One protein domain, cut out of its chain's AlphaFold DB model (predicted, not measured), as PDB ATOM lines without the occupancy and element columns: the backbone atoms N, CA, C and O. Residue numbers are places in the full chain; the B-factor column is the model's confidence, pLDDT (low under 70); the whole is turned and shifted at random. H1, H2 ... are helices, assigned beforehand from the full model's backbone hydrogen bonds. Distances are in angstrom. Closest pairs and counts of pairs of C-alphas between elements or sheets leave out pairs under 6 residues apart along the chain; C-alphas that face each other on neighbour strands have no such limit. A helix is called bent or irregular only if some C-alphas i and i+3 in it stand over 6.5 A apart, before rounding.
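What this domain is: This is residues 120 to 225 of the 240 residues of the protein "Predicted protein" of Nematostella vectensis (UniProt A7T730). Three helices make a loose, open frame: the longest, H3, bridges the other two, its first residues packing on H2 and its later residues on H1, while H1 and H2 keep clear of each other. Beyond H2, residues 164 to 200 form a long looped arm with no named element, which folds back on itself in two short antiparallel pairings. The printed part has 106 residues, with three named helices in the order H1, H2, H3 and no named strand; the class is all helix. The whole is loose, with a radius of gyration of the C-alphas of 17.2 A, and spans 43 by 37 by 22 A.

How they stand to each other: H3, residues 201 to 220, touches H2, residues 147 to 163, at a steep tilt of 56 degrees, opposite ways. H3 touches H2 with residues 202 to 203 alone, and H2 touches H3 with residues 150 to 157 alone; the closest C-alphas of the two are those of Ile 154 and Ser 202, 5.1 A apart. H3 also touches H1, residues 121 to 137, with residues 213 to 220 against 127 to 131 alone. Their closest C-alphas, of Val 127 and Cys 217, are 5.8 A apart, and their lines are only just about perpendicular, at 72 degrees. H1 and H2 are apart. In H1, H2 and H3 every O i to N i+4 pair is within hydrogen-bond range.

Where its parts are: H3 is 28.8 A long from its first to its last C-alpha, from C-alpha 201 at (-131.498, 169.266, 85.106) to C-alpha 220 at (-109.532, 150.641, 83.447). H2 measures 24.6 A and H1 23.9 A; H1 begins at C-alpha 121, (-117.605, 149.892, 71.928). H2 is neither bent nor irregular, but only just: C-alphas 147 and 150 are 6.2 A apart.

The domain as a whole: The C-alphas farthest apart, of Lys 121 and Ser 176, are 48.9 A apart. The printed part has no cut. H1 to H2 is a short link of 9 residues, H2 to H3 a long one of 37; in the long one residues 168 to 169 pair with 189 to 190, and 171 to 172 with 180 to 181. Mean pLDDT of the printed part is 87.7; residues 120 to 122, 177, 221 and 223 to 225 are under 70.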
ATOM      1  N   SER A 120    -120.938 150.441  75.497       61.94
ATOM      2  CA  SER A 120    -120.787 150.431  74.043       61.94
ATOM      3  C   SER A 120    -119.301 150.408  73.655       61.94
ATOM      4  O   SER A 120    -118.438 150.914  74.379       61.94
ATOM      5  N   LYS A 121    -118.979 149.880  72.467       66.56
ATOM      6  CA  LYS A 121    -117.605 149.892  71.928       66.56
ATOM      7  C   LYS A 121    -117.003 151.306  71.911       66.56
ATOM      8  O   LYS A 121    -115.805 151.477  72.111       66.56
ATOM      9  N   GLN A 122    -117.840 152.320  71.704       68.69
ATOM     10  CA  GLN A 122    -117.439 153.721  71.745       68.69
ATOM     11  C   GLN A 122    -117.115 154.188  73.173       68.69
ATOM     12  O   GLN A 122    -116.148 154.923  73.358       68.69
ATOM     13  N   THR A 123    -117.851 153.705  74.182       72.88
ATOM     14  CA  THR A 123    -117.617 154.017  75.605       72.88
ATOM     15  C   THR A 123    -116.253 153.511  76.026       72.88
ATOM     16  O   THR A 123    -115.470 154.249  76.617       72.88
ATOM     17  N   VAL A 124    -115.947 152.268  75.661       75.88
ATOM     18  CA  VAL A 124    -114.659 151.647  75.966       75.88
ATOM     19  C   VAL A 124    -113.513 152.417  75.306       75.88
ATOM     20  O   VAL A 124    -112.527 152.714  75.973       75.88
ATOM     21  N   ASN A 125    -113.661 152.825  74.040       82.00
ATOM     22  CA  ASN A 125    -112.637 153.610  73.341       82.00
ATOM     23  C   ASN A 125    -112.360 154.966  74.013       82.00
ATOM     24  O   ASN A 125    -111.199 155.358  74.126       82.00
ATOM     25  N   ILE A 126    -113.403 155.678  74.457       88.19
ATOM     26  CA  ILE A 126    -113.250 156.962  75.161       88.19
ATOM     27  C   ILE A 126    -112.541 156.754  76.500       88.19
ATOM     28  O   ILE A 126    -111.602 157.480  76.807       88.19
ATOM     29  N   VAL A 127    -112.937 155.743  77.276       90.38
ATOM     30  CA  VAL A 127    -112.316 155.449  78.576       90.38
ATOM     31  C   VAL A 127    -110.845 155.071  78.413       90.38
ATOM     32  O   VAL A 127    -109.999 155.598  79.131       90.38
ATOM     33  N   GLU A 128    -110.513 154.209  77.447       88.25
ATOM     34  CA  GLU A 128    -109.119 153.855  77.159       88.25
ATOM     35  C   GLU A 128    -108.298 155.088  76.754       88.25
ATOM     36  O   GLU A 128    -107.182 155.259  77.242       88.25
ATOM     37  N   PHE A 129    -108.855 155.971  75.919       89.88
ATOM     38  CA  PHE A 129    -108.209 157.226  75.530       89.88
ATOM     39  C   PHE A 129    -107.970 158.160  76.723       89.88
ATOM     40  O   PHE A 129    -106.877 158.716  76.854       89.88
ATOM     41  N   VAL A 130    -108.965 158.322  77.599       92.62
ATOM     42  CA  VAL A 130    -108.862 159.181  78.785       92.62
ATOM     43  C   VAL A 130    -107.808 158.640  79.747       92.62
ATOM     44  O   VAL A 130    -106.924 159.389  80.158       92.62
ATOM     45  N   VAL A 131    -107.848 157.343  80.067       90.94
ATOM     46  CA  VAL A 131    -106.874 156.708  80.970       90.94
ATOM     47  C   VAL A 131    -105.459 156.825  80.409       90.94
ATOM     48  O   VAL A 131    -104.551 157.236  81.128       90.94
ATOM     49  N   ASP A 132    -105.269 156.519  79.127       89.69
ATOM     50  CA  ASP A 132    -103.964 156.626  78.477       89.69
ATOM     51  C   ASP A 132    -103.440 158.074  78.472       89.69
ATOM     52  O   ASP A 132    -102.285 158.318  78.826       89.69
ATOM     53  N   SER A 133    -104.294 159.050  78.159       90.56
ATOM     54  CA  SER A 133    -103.927 160.473  78.154       90.56
ATOM     55  C   SER A 133    -103.549 160.975  79.546       90.56
ATOM     56  O   SER A 133    -102.528 161.647  79.704       90.56
ATOM     57  N   LEU A 134    -104.321 160.610  80.572       91.25
ATOM     58  CA  LEU A 134    -104.034 160.984  81.956       91.25
ATOM     59  C   LEU A 134    -102.725 160.357  82.451       91.25
ATOM     60  O   LEU A 134    -101.914 161.057  83.051       91.25
ATOM     61  N   VAL A 135    -102.479 159.075  82.158       87.19
ATOM     62  CA  VAL A 135    -101.249 158.376  82.572       87.19
ATOM     63  C   VAL A 135    -100.015 158.935  81.863       87.19
ATOM     64  O   VAL A 135     -98.967 159.079  82.491       87.19
ATOM     65  N   ARG A 136    -100.111 159.247  80.565       88.12
ATOM     66  CA  ARG A 136     -98.963 159.733  79.783       88.12
ATOM     67  C   ARG A 136     -98.684 161.220  79.983       88.12
ATOM     68  O   ARG A 136     -97.521 161.606  80.058       88.12
ATOM     69  N   ASN A 137     -99.732 162.040  80.054       91.75
ATOM     70  CA  ASN A 137     -99.616 163.497  79.935       91.75
ATOM     71  C   ASN A 137    -100.055 164.256  81.195       91.75
ATOM     72  O   ASN A 137     -99.879 165.474  81.261       91.75
ATOM     73  N   GLY A 138    -100.689 163.587  82.165       89.56
ATOM     74  CA  GLY A 138    -101.281 164.229  83.344       89.56
ATOM     75  C   GLY A 138    -102.526 165.078  83.053       89.56
ATOM     76  O   GLY A 138    -103.049 165.716  83.961       89.56
ATOM     77  N   HIS A 139    -103.007 165.105  81.805       91.50
ATOM     78  CA  HIS A 139    -104.209 165.824  81.382       91.50
ATOM     79  C   HIS A 139    -104.859 165.139  80.170       91.50
ATOM     80  O   HIS A 139    -104.210 164.384  79.445       91.50
ATOM     81  N   CYS A 140    -106.145 165.408  79.945       93.31
ATOM     82  CA  CYS A 140    -106.910 164.898  78.811       93.31
ATOM     83  C   CYS A 140    -107.903 165.966  78.339       93.31
ATOM     84  O   CYS A 140    -108.569 166.589  79.165       93.31
ATOM     85  N   ILE A 141    -108.019 166.153  77.024       93.06
ATOM     86  CA  ILE A 141    -109.022 167.023  76.397       93.06
ATOM     87  C   ILE A 141    -109.974 166.125  75.615       93.06
ATOM     88  O   ILE A 141    -109.531 165.296  74.821       93.06
ATOM     89  N   LEU A 142    -111.271 166.273  75.868       90.19
ATOM     90  CA  LEU A 142    -112.320 165.527  75.186       90.19
ATOM     91  C   LEU A 142    -113.305 166.514  74.565       90.19
ATOM     92  O   LEU A 142    -114.158 167.080  75.251       90.19
ATOM     93  N   ASP A 143    -113.161 166.729  73.263       86.50
ATOM     94  CA  ASP A 143    -114.041 167.621  72.519       86.50
ATOM     95  C   ASP A 143    -115.428 167.014  72.321       86.50
ATOM     96  O   ASP A 143    -115.609 165.797  72.241       86.50
ATOM     97  N   ASN A 144    -116.419 167.899  72.201       84.62
ATOM     98  CA  ASN A 144    -117.803 167.547  71.892       84.62
ATOM     99  C   ASN A 144    -118.427 166.513  72.856       84.62
ATOM    100  O   ASN A 144    -119.265 165.712  72.447       84.62
ATOM    101  N   PHE A 145    -118.045 166.557  74.137       89.00
ATOM    102  CA  PHE A 145    -118.427 165.570  75.156       89.00
ATOM    103  C   PHE A 145    -119.944 165.314  75.261       89.00
ATOM    104  O   PHE A 145    -120.359 164.173  75.417       89.00
ATOM    105  N   HIS A 146    -120.763 166.361  75.115       84.44
ATOM    106  CA  HIS A 146    -122.231 166.297  75.237       84.44
ATOM    107  C   HIS A 146    -122.990 166.519  73.922       84.44
ATOM    108  O   HIS A 146    -124.213 166.389  73.874       84.44
ATOM    109  N   GLY A 147    -122.296 166.918  72.854       86.50
ATOM    110  CA  GLY A 147    -122.949 167.487  71.674       86.50
ATOM    111  C   GLY A 147    -123.540 168.887  71.913       86.50
ATOM    112  O   GLY A 147    -123.670 169.370  73.039       86.50
ATOM    113  N   SER A 148    -123.935 169.555  70.825       87.94
ATOM    114  CA  SER A 148    -124.386 170.956  70.866       87.94
ATOM    115  C   SER A 148    -125.686 171.175  71.646       87.94
ATOM    116  O   SER A 148    -125.843 172.226  72.263       87.94
ATOM    117  N   SER A 149    -126.628 170.227  71.605       88.88
ATOM    118  CA  SER A 149    -127.955 170.393  72.217       88.88
ATOM    119  C   SER A 149    -127.859 170.480  73.741       88.88
ATOM    120  O   SER A 149    -128.191 171.508  74.328       88.88
ATOM    121  N   LEU A 150    -127.299 169.444  74.378       88.81
ATOM    122  CA  LEU A 150    -127.139 169.403  75.830       88.81
ATOM    123  C   LEU A 150    -126.173 170.491  76.326       88.81
ATOM    124  O   LEU A 150    -126.457 171.141  77.328       88.81
ATOM    125  N   ALA A 151    -125.091 170.774  75.590       92.50
ATOM    126  CA  ALA A 151    -124.195 171.884  75.919       92.50
ATOM    127  C   ALA A 151    -124.917 173.247  75.939       92.50
ATOM    128  O   ALA A 151    -124.659 174.070  76.819       92.50
ATOM    129  N   THR A 152    -125.857 173.474  75.016       94.88
ATOM    130  CA  THR A 152    -126.672 174.700  74.986       94.88
ATOM    131  C   THR A 152    -127.624 174.767  76.178       94.88
ATOM    132  O   THR A 152    -127.749 175.822  76.798       94.88
ATOM    133  N   SER A 153    -128.262 173.653  76.542       96.31
ATOM    134  CA  SER A 153    -129.138 173.598  77.719       96.31
ATOM    135  C   SER A 153    -128.374 173.879  79.014       96.31
ATOM    136  O   SER A 153    -128.821 174.701  79.810       96.31
ATOM    137  N   ILE A 154    -127.181 173.297  79.183       97.19
ATOM    138  CA  ILE A 154    -126.292 173.588  80.322       97.19
ATOM    139  C   ILE A 154    -125.950 175.082  80.373       97.19
ATOM    140  O   ILE A 154    -126.053 175.703  81.429       97.19
ATOM    141  N   LEU A 155    -125.577 175.682  79.238       98.00
ATOM    142  CA  LEU A 155    -125.263 177.111  79.169       98.00
ATOM    143  C   LEU A 155    -126.450 177.984  79.599       98.00
ATOM    144  O   LEU A 155    -126.253 178.976  80.301       98.00
ATOM    145  N   ASN A 156    -127.666 177.632  79.182       98.19
ATOM    146  CA  ASN A 156    -128.869 178.372  79.556       98.19
ATOM    147  C   ASN A 156    -129.148 178.276  81.062       98.19
ATOM    148  O   ASN A 156    -129.393 179.302  81.687       98.19
ATOM    149  N   GLU A 157    -129.019 177.090  81.664       97.56
ATOM    150  CA  GLU A 157    -129.177 176.916  83.118       97.56
ATOM    151  C   GLU A 157    -128.148 177.748  83.904       97.56
ATOM    152  O   GLU A 157    -128.500 178.450  84.854       97.56
ATOM    153  N   VAL A 158    -126.885 177.757  83.463       97.56
ATOM    154  CA  VAL A 158    -125.822 178.581  84.066       97.56
ATOM    155  C   VAL A 158    -126.139 180.075  83.967       97.56
ATOM    156  O   VAL A 158    -126.015 180.796  84.960       97.56
ATOM    157  N   LYS A 159    -126.587 180.548  82.798       97.94
ATOM    158  CA  LYS A 159    -126.996 181.948  82.603       97.94
ATOM    159  C   LYS A 159    -128.183 182.324  83.480       97.94
ATOM    160  O   LYS A 159    -128.181 183.400  84.071       97.94
ATOM    161  N   ASP A 160    -129.172 181.449  83.606       97.19
ATOM    162  CA  ASP A 160    -130.340 181.698  84.445       97.19
ATOM    163  C   ASP A 160    -129.964 181.805  85.925       97.19
ATOM    164  O   ASP A 160    -130.489 182.668  86.629       97.19
ATOM    165  N   MET A 161    -129.039 180.971  86.407       95.62
ATOM    166  CA  MET A 161    -128.500 181.093  87.765       95.62
ATOM    167  C   MET A 161    -127.739 182.410  87.967       95.62
ATOM    168  O   MET A 161    -127.886 183.053  89.008       95.62
ATOM    169  N   HIS A 162    -126.951 182.832  86.975       96.56
ATOM    170  CA  HIS A 162    -126.221 184.102  87.026       96.56
ATOM    171  C   HIS A 162    -127.179 185.293  87.084       96.56
ATOM    172  O   HIS A 162    -127.090 186.113  87.996       96.56
ATOM    173  N   ASN A 163    -128.189 185.309  86.213       97.12
ATOM    174  CA  ASN A 163    -129.222 186.347  86.173       97.12
ATOM    175  C   ASN A 163    -130.049 186.427  87.468       97.12
ATOM    176  O   ASN A 163    -130.535 187.499  87.829       97.12
ATOM    177  N   LYS A 164    -130.211 185.305  88.181       95.50
ATOM    178  CA  LYS A 164    -130.878 185.248  89.494       95.50
ATOM    179  C   LYS A 164    -129.986 185.715  90.651       95.50
ATOM    180  O   LYS A 164    -130.474 185.805  91.775       95.50
ATOM    181  N   GLY A 165    -128.706 186.002  90.405       95.56
ATOM    182  CA  GLY A 165    -127.752 186.417  91.433       95.56
ATOM    183  C   GLY A 165    -127.283 185.272  92.336       95.56
ATOM    184  O   GLY A 165    -126.925 185.510  93.485       95.56
ATOM    185  N   CYS A 166    -127.298 184.025  91.851       94.38
ATOM    186  CA  CYS A 166    -126.889 182.850  92.635       94.38
ATOM    187  C   CYS A 166    -125.361 182.681  92.769       94.38
ATOM    188  O   CYS A 166    -124.903 181.728  93.400       94.38
ATOM    189  N   PHE A 167    -124.577 183.556  92.141       96.00
ATOM    190  CA  PHE A 167    -123.120 183.497  92.098       96.00
ATOM    191  C   PHE A 167    -122.487 184.410  93.153       96.00
ATOM    192  O   PHE A 167    -123.048 185.436  93.533       96.00
ATOM    193  N   THR A 168    -121.306 184.024  93.626       94.62
ATOM    194  CA  THR A 168    -120.521 184.754  94.632       94.62
ATOM    195  C   THR A 168    -119.043 184.736  94.264       94.62
ATOM    196  O   THR A 168    -118.604 183.824  93.570       94.62
ATOM    197  N   ASP A 169    -118.262 185.704  94.739       94.75
ATOM    198  CA  ASP A 169    -116.820 185.754  94.476       94.75
ATOM    199  C   ASP A 169    -116.100 184.460  94.893       94.75
ATOM    200  O   ASP A 169    -116.285 183.946  96.003       94.75
ATOM    201  N   GLY A 170    -115.219 183.969  94.017       91.88
ATOM    202  CA  GLY A 170    -114.355 182.828  94.290       91.88
ATOM    203  C   GLY A 170    -113.497 183.034  95.542       91.88
ATOM    204  O   GLY A 170    -112.842 184.061  95.724       91.88
ATOM    205  N   GLN A 171    -113.474 182.025  96.414       90.56
ATOM    206  CA  GLN A 171    -112.696 182.066  97.652       90.56
ATOM    207  C   GLN A 171    -111.363 181.321  97.516       90.56
ATOM    208  O   GLN A 171    -111.253 180.304  96.826       90.56
ATOM    209  N   LEU A 172    -110.341 181.832  98.198       89.44
ATOM    210  CA  LEU A 172    -109.057 181.175  98.408       89.44
ATOM    211  C   LEU A 172    -109.060 180.433  99.740       89.44
ATOM    212  O   LEU A 172    -109.607 180.924 100.730       89.44
ATOM    213  N   LEU A 173    -108.389 179.283  99.774       84.38
ATOM    214  CA  LEU A 173    -108.102 178.566 101.011       84.38
ATOM    215  C   LEU A 173    -107.241 179.448 101.922       84.38
ATOM    216  O   LEU A 173    -106.124 179.824 101.568       84.38
ATOM    217  N   SER A 174    -107.770 179.772 103.099       80.44
ATOM    218  CA  SER A 174    -107.020 180.445 104.157       80.44
ATOM    219  C   SER A 174    -106.427 179.426 105.119       80.44
ATOM    220  O   SER A 174    -107.036 178.394 105.404       80.44
ATOM    221  N   VAL A 175    -105.287 179.775 105.717       73.31
ATOM    222  CA  VAL A 175    -104.668 179.024 106.822       73.31
ATOM    223  C   VAL A 175    -105.615 178.908 108.029       73.31
ATOM    224  O   VAL A 175    -105.535 177.947 108.785       73.31
ATOM    225  N   SER A 176    -106.550 179.853 108.196       74.31
ATOM    226  CA  SER A 176    -107.580 179.827 109.245       74.31
ATOM    227  C   SER A 176    -108.795 178.944 108.922       74.31
ATOM    228  O   SER A 176    -109.728 178.887 109.719       74.31
ATOM    229  N   GLY A 177    -108.837 178.303 107.749       69.25
ATOM    230  CA  GLY A 177    -109.971 177.492 107.289       69.25
ATOM    231  C   GLY A 177    -111.180 178.293 106.784       69.25
ATOM    232  O   GLY A 177    -112.040 177.730 106.118       69.25
ATOM    233  N   GLN A 178    -111.238 179.607 107.030       73.56
ATOM    234  CA  GLN A 178    -112.267 180.490 106.470       73.56
ATOM    235  C   GLN A 178    -111.812 181.049 105.122       73.56
ATOM    236  O   GLN A 178    -110.838 181.796 105.058       73.56
ATOM    237  N   GLY A 179    -112.514 180.685 104.048       78.75
ATOM    238  CA  GLY A 179    -112.213 181.167 102.704       78.75
ATOM    239  C   GLY A 179    -112.243 182.695 102.621       78.75
ATOM    240  O   GLY A 179    -113.129 183.336 103.184       78.75
ATOM    241  N   THR A 180    -111.276 183.286 101.920       83.81
ATOM    242  CA  THR A 180    -111.231 184.742 101.691       83.81
ATOM    243  C   THR A 180    -111.358 185.036 100.207       83.81
ATOM    244  O   THR A 180    -110.732 184.362  99.388       83.81
ATOM    245  N   SER A 181    -112.178 186.021  99.839       85.56
ATOM    246  CA  SER A 181    -112.210 186.512  98.465       85.56
ATOM    247  C   SER A 181    -111.080 187.518  98.255       85.56
ATOM    248  O   SER A 181    -110.837 188.405  99.075       85.56
ATOM    249  N   ASN A 182    -110.357 187.366  97.148       89.12
ATOM    250  CA  ASN A 182    -109.360 188.331  96.703       89.12
ATOM    251  C   ASN A 182    -109.401 188.403  95.179       89.12
ATOM    252  O   ASN A 182    -108.814 187.560  94.498       89.12
ATOM    253  N   ARG A 183    -110.061 189.442  94.656       90.31
ATOM    254  CA  ARG A 183    -110.172 189.670  93.211       90.31
ATOM    255  C   ARG A 183    -108.840 189.971  92.523       90.31
ATOM    256  O   ARG A 183    -108.737 189.766  91.331       90.31
ATOM    257  N   GLY A 184    -107.786 190.340  93.254       92.44
ATOM    258  CA  GLY A 184    -106.435 190.422  92.688       92.44
ATOM    259  C   GLY A 184    -105.806 189.058  92.366       92.44
ATOM    260  O   GLY A 184    -104.767 189.013  91.715       92.44
ATOM    261  N   ILE A 185    -106.402 187.957  92.838       92.25
ATOM    262  CA  ILE A 185    -105.937 186.581  92.596       92.25
ATOM    263  C   ILE A 185    -106.993 185.771  91.827       92.25
ATOM    264  O   ILE A 185    -106.642 185.014  90.927       92.25
ATOM    265  N   ARG A 186    -108.277 185.908  92.184       92.69
ATOM    266  CA  ARG A 186    -109.416 185.211  91.571       92.69
ATOM    267  C   ARG A 186    -110.536 186.190  91.252       92.69
ATOM    268  O   ARG A 186    -111.200 186.681  92.161       92.69
ATOM    269  N   GLU A 187    -110.747 186.458  89.970       95.25
ATOM    270  CA  GLU A 187    -111.791 187.374  89.481       95.25
ATOM    271  C   GLU A 187    -113.100 186.660  89.116       95.25
ATOM    272  O   GLU A 187    -114.059 187.309  88.698       95.25
ATOM    273  N   ASP A 188    -113.142 185.334  89.261       95.06
ATOM    274  CA  ASP A 188    -114.296 184.515  88.924       95.06
ATOM    275  C   ASP A 188    -115.408 184.596  89.976       95.06
ATOM    276  O   ASP A 188    -115.166 184.694  91.182       95.06
ATOM    277  N   GLU A 189    -116.648 184.502  89.498       95.50
ATOM    278  CA  GLU A 189    -117.811 184.249  90.338       95.50
ATOM    279  C   GLU A 189    -118.161 182.760  90.248       95.50
ATOM    280  O   GLU A 189    -118.179 182.173  89.163       95.50
ATOM    281  N   ILE A 190    -118.463 182.140  91.386       95.19
ATOM    282  CA  ILE A 190    -118.789 180.720  91.499       95.19
ATOM    283  C   ILE A 190    -120.117 180.510  92.217       95.19
ATOM    284  O   ILE A 190    -120.554 181.318  93.040       95.19
ATOM    285  N   THR A 191    -120.730 179.366  91.945       94.50
ATOM    286  CA  THR A 191    -121.850 178.836  92.715       94.50
ATOM    287  C   THR A 191    -121.663 177.332  92.892       94.50
ATOM    288  O   THR A 191    -121.086 176.668  92.027       94.50
ATOM    289  N   TRP A 192    -122.094 176.797  94.032       92.19
ATOM    290  CA  TRP A 192    -122.032 175.365  94.317       92.19
ATOM    291  C   TRP A 192    -123.400 174.751  94.058       92.19
ATOM    292  O   TRP A 192    -124.387 175.201  94.628       92.19
ATOM    293  N   VAL A 193    -123.436 173.715  93.224       91.50
ATOM    294  CA  VAL A 193    -124.661 173.000  92.857       91.50
ATOM    295  C   VAL A 193    -124.482 171.505  93.073       91.50
ATOM    296  O   VAL A 193    -123.413 170.947  92.803       91.50
ATOM    297  N   ASN A 194    -125.535 170.858  93.560       87.94
ATOM    298  CA  ASN A 194    -125.595 169.412  93.745       87.94
ATOM    299  C   ASN A 194    -126.326 168.702  92.589       87.94
ATOM    300  O   ASN A 194    -126.312 167.477  92.513       87.94
ATOM    301  N   GLY A 195    -126.970 169.452  91.689       85.12
ATOM    302  CA  GLY A 195    -127.720 168.922  90.547       85.12
ATOM    303  C   GLY A 195    -129.144 168.468  90.894       85.12
ATOM    304  O   GLY A 195    -129.803 167.843  90.066       85.12
ATOM    305  N   GLY A 196    -129.619 168.756  92.108       85.19
ATOM    306  CA  GLY A 196    -130.999 168.502  92.548       85.19
ATOM    307  C   GLY A 196    -131.861 169.767  92.594       85.19
ATOM    308  O   GLY A 196    -133.055 169.701  92.880       85.19
ATOM    309  N   GLU A 197    -131.258 170.928  92.353       87.94
ATOM    310  CA  GLU A 197    -131.906 172.228  92.382       87.94
ATOM    311  C   GLU A 197    -132.852 172.410  91.186       87.94
ATOM    312  O   GLU A 197    -132.607 171.932  90.074       87.94
ATOM    313  N   ASN A 198    -133.939 173.157  91.394       86.75
ATOM    314  CA  ASN A 198    -134.872 173.458  90.314       86.75
ATOM    315  C   ASN A 198    -134.177 174.276  89.210       86.75
ATOM    316  O   ASN A 198    -133.621 175.343  89.473       86.75
ATOM    317  N   GLY A 199    -134.257 173.797  87.969       88.12
ATOM    318  CA  GLY A 199    -133.588 174.414  86.822       88.12
ATOM    319  C   GLY A 199    -132.125 174.000  86.631       88.12
ATOM    320  O   GLY A 199    -131.434 174.676  85.884       88.12
ATOM    321  N   CYS A 200    -131.660 172.924  87.278       92.06
ATOM    322  CA  CYS A 200    -130.310 172.359  87.099       92.06
ATOM    323  C   CYS A 200    -130.324 170.949  86.470       92.06
ATOM    324  O   CYS A 200    -129.454 170.127  86.759       92.06
ATOM    325  N   HIS A 201    -131.327 170.621  85.648       92.69
ATOM    326  CA  HIS A 201    -131.498 169.266  85.106       92.69
ATOM    327  C   HIS A 201    -130.360 168.889  84.148       92.69
ATOM    328  O   HIS A 201    -129.810 167.791  84.234       92.69
ATOM    329  N   SER A 202    -129.973 169.808  83.268       94.12
ATOM    330  CA  SER A 202    -128.904 169.609  82.286       94.12
ATOM    331  C   SER A 202    -127.534 169.583  82.967       94.12
ATOM    332  O   SER A 202    -126.674 168.771  82.621       94.12
ATOM    333  N   ILE A 203    -127.338 170.418  83.992       94.44
ATOM    334  CA  ILE A 203    -126.156 170.369  84.865       94.44
ATOM    335  C   ILE A 203    -126.067 169.006  85.572       94.44
ATOM    336  O   ILE A 203    -125.002 168.390  85.588       94.44
ATOM    337  N   SER A 204    -127.180 168.490  86.093       92.06
ATOM    338  CA  SER A 204    -127.253 167.167  86.730       92.06
ATOM    339  C   SER A 204    -126.894 166.028  85.767       92.06
ATOM    340  O   SER A 204    -126.144 165.111  86.120       92.06
ATOM    341  N   GLN A 205    -127.345 166.116  84.511       90.19
ATOM    342  CA  GLN A 205    -126.946 165.183  83.451       90.19
ATOM    343  C   GLN A 205    -125.437 165.239  83.180       90.19
ATOM    344  O   GLN A 205    -124.793 164.191  83.110       90.19
ATOM    345  N   HIS A 206    -124.849 166.437  83.097       93.31
ATOM    346  CA  HIS A 206    -123.397 166.597  82.971       93.31
ATOM    347  C   HIS A 206    -122.648 165.958  84.149       93.31
ATOM    348  O   HIS A 206    -121.679 165.227  83.933       93.31
ATOM    349  N   MET A 207    -123.101 166.201  85.383       91.00
ATOM    350  CA  MET A 207    -122.505 165.619  86.590       91.00
ATOM    351  C   MET A 207    -122.529 164.088  86.538       91.00
ATOM    352  O   MET A 207    -121.493 163.456  86.720       91.00
ATOM    353  N   SER A 208    -123.676 163.514  86.178       87.12
ATOM    354  CA  SER A 208    -123.877 162.066  86.056       87.12
ATOM    355  C   SER A 208    -122.972 161.424  84.994       87.12
ATOM    356  O   SER A 208    -122.409 160.346  85.206       87.12
ATOM    357  N   ALA A 209    -122.800 162.090  83.849       87.19
ATOM    358  CA  ALA A 209    -121.907 161.630  82.790       87.19
ATOM    359  C   ALA A 209    -120.437 161.651  83.239       87.19
ATOM    360  O   ALA A 209    -119.715 160.678  83.025       87.19
ATOM    361  N   MET A 210    -120.000 162.720  83.913       91.75
ATOM    362  CA  MET A 210    -118.648 162.800  84.477       91.75
ATOM    363  C   MET A 210    -118.404 161.708  85.521       91.75
ATOM    364  O   MET A 210    -117.399 161.006  85.432       91.75
ATOM    365  N   ASP A 211    -119.332 161.512  86.460       86.44
ATOM    366  CA  ASP A 211    -119.205 160.495  87.510       86.44
ATOM    367  C   ASP A 211    -119.065 159.091  86.904       86.44
ATOM    368  O   ASP A 211    -118.209 158.306  87.317       86.44
ATOM    369  N   THR A 212    -119.832 158.794  85.855       85.19
ATOM    370  CA  THR A 212    -119.730 157.501  85.172       85.19
ATOM    371  C   THR A 212    -118.429 157.361  84.379       85.19
ATOM    372  O   THR A 212    -117.813 156.296  84.412       85.19
ATOM    373  N   LEU A 213    -117.971 158.411  83.684       88.75
ATOM    374  CA  LEU A 213    -116.683 158.390  82.982       88.75
ATOM    375  C   LEU A 213    -115.542 158.097  83.962       88.75
ATOM    376  O   LEU A 213    -114.704 157.236  83.694       88.75
ATOM    377  N   ILE A 214    -115.535 158.778  85.108       88.38
ATOM    378  CA  ILE A 214    -114.525 158.593  86.148       88.38
ATOM    379  C   ILE A 214    -114.610 157.189  86.756       88.38
ATOM    380  O   ILE A 214    -113.583 156.521  86.857       88.38
ATOM    381  N   TYR A 215    -115.811 156.697  87.072       85.19
ATOM    382  CA  TYR A 215    -116.017 155.328  87.555       85.19
ATOM    383  C   TYR A 215    -115.440 154.277  86.592       85.19
ATOM    384  O   TYR A 215    -114.750 153.334  87.000       85.19
ATOM    385  N   LEU A 216    -115.671 154.458  85.289       84.88
ATOM    386  CA  LEU A 216    -115.097 153.587  84.271       84.88
ATOM    387  C   LEU A 216    -113.569 153.730  84.220       84.88
ATOM    388  O   LEU A 216    -112.873 152.722  84.185       84.88
ATOM    389  N   CYS A 217    -113.014 154.937  84.301       86.56
ATOM    390  CA  CYS A 217    -111.560 155.136  84.323       86.56
ATOM    391  C   CYS A 217    -110.878 154.429  85.509       86.56
ATOM    392  O   CYS A 217    -109.826 153.804  85.325       86.56
ATOM    393  N   SER A 218    -111.493 154.451  86.697       83.19
ATOM    394  CA  SER A 218    -111.021 153.702  87.873       83.19
ATOM    395  C   SER A 218    -110.917 152.204  87.582       83.19
ATOM    396  O   SER A 218    -109.926 151.559  87.922       83.19
ATOM    397  N   SER A 219    -111.898 151.655  86.862       79.12
ATOM    398  CA  SER A 219    -111.911 150.241  86.470       79.12
ATOM    399  C   SER A 219    -110.850 149.892  85.412       79.12
ATOM    400  O   SER A 219    -110.436 148.735  85.314       79.12
ATOM    401  N   TYR A 220    -110.389 150.868  84.620       73.56
ATOM    402  CA  TYR A 220    -109.532 150.641  83.447       73.56
ATOM    403  C   TYR A 220    -108.041 150.940  83.651       73.56
ATOM    404  O   TYR A 220    -107.236 150.509  82.823       73.56
ATOM    405  N   GLY A 221    -107.623 151.599  84.736       69.50
ATOM    406  CA  GLY A 221    -106.182 151.744  84.986       69.50
ATOM    407  C   GLY A 221    -105.723 152.849  85.923       69.50
ATOM    408  O   GLY A 221    -104.533 152.877  86.236       69.50
ATOM    409  N   ILE A 222    -106.611 153.716  86.412       75.94
ATOM    410  CA  ILE A 222    -106.254 154.701  87.442       75.94
ATOM    411  C   ILE A 222    -106.271 153.994  88.806       75.94
ATOM    412  O   ILE A 222    -107.260 154.040  89.526       75.94
ATOM    413  N   LYS A 223    -105.209 153.242  89.118       63.88
ATOM    414  CA  LYS A 223    -105.165 152.341  90.290       63.88
ATOM    415  C   LYS A 223    -104.613 152.970  91.570       63.88
ATOM    416  O   LYS A 223    -104.875 152.445  92.644       63.88
ATOM    417  N   ASP A 224    -103.887 154.081  91.466       66.88
ATOM    418  CA  ASP A 224    -103.232 154.721  92.619       66.88
ATOM    419  C   ASP A 224    -104.114 155.781  93.307       66.88
ATOM    420  O   ASP A 224    -103.665 156.491  94.209       66.88
ATOM    421  N   HIS A 225    -105.378 155.902  92.892       67.44
ATOM    422  CA  HIS A 225    -106.324 156.868  93.438       67.44
ATOM    423  C   HIS A 225    -107.616 156.173  93.843       67.44
ATOM    424  O   HIS A 225    -108.297 155.571  93.016       67.44
TER     425      HIS A 225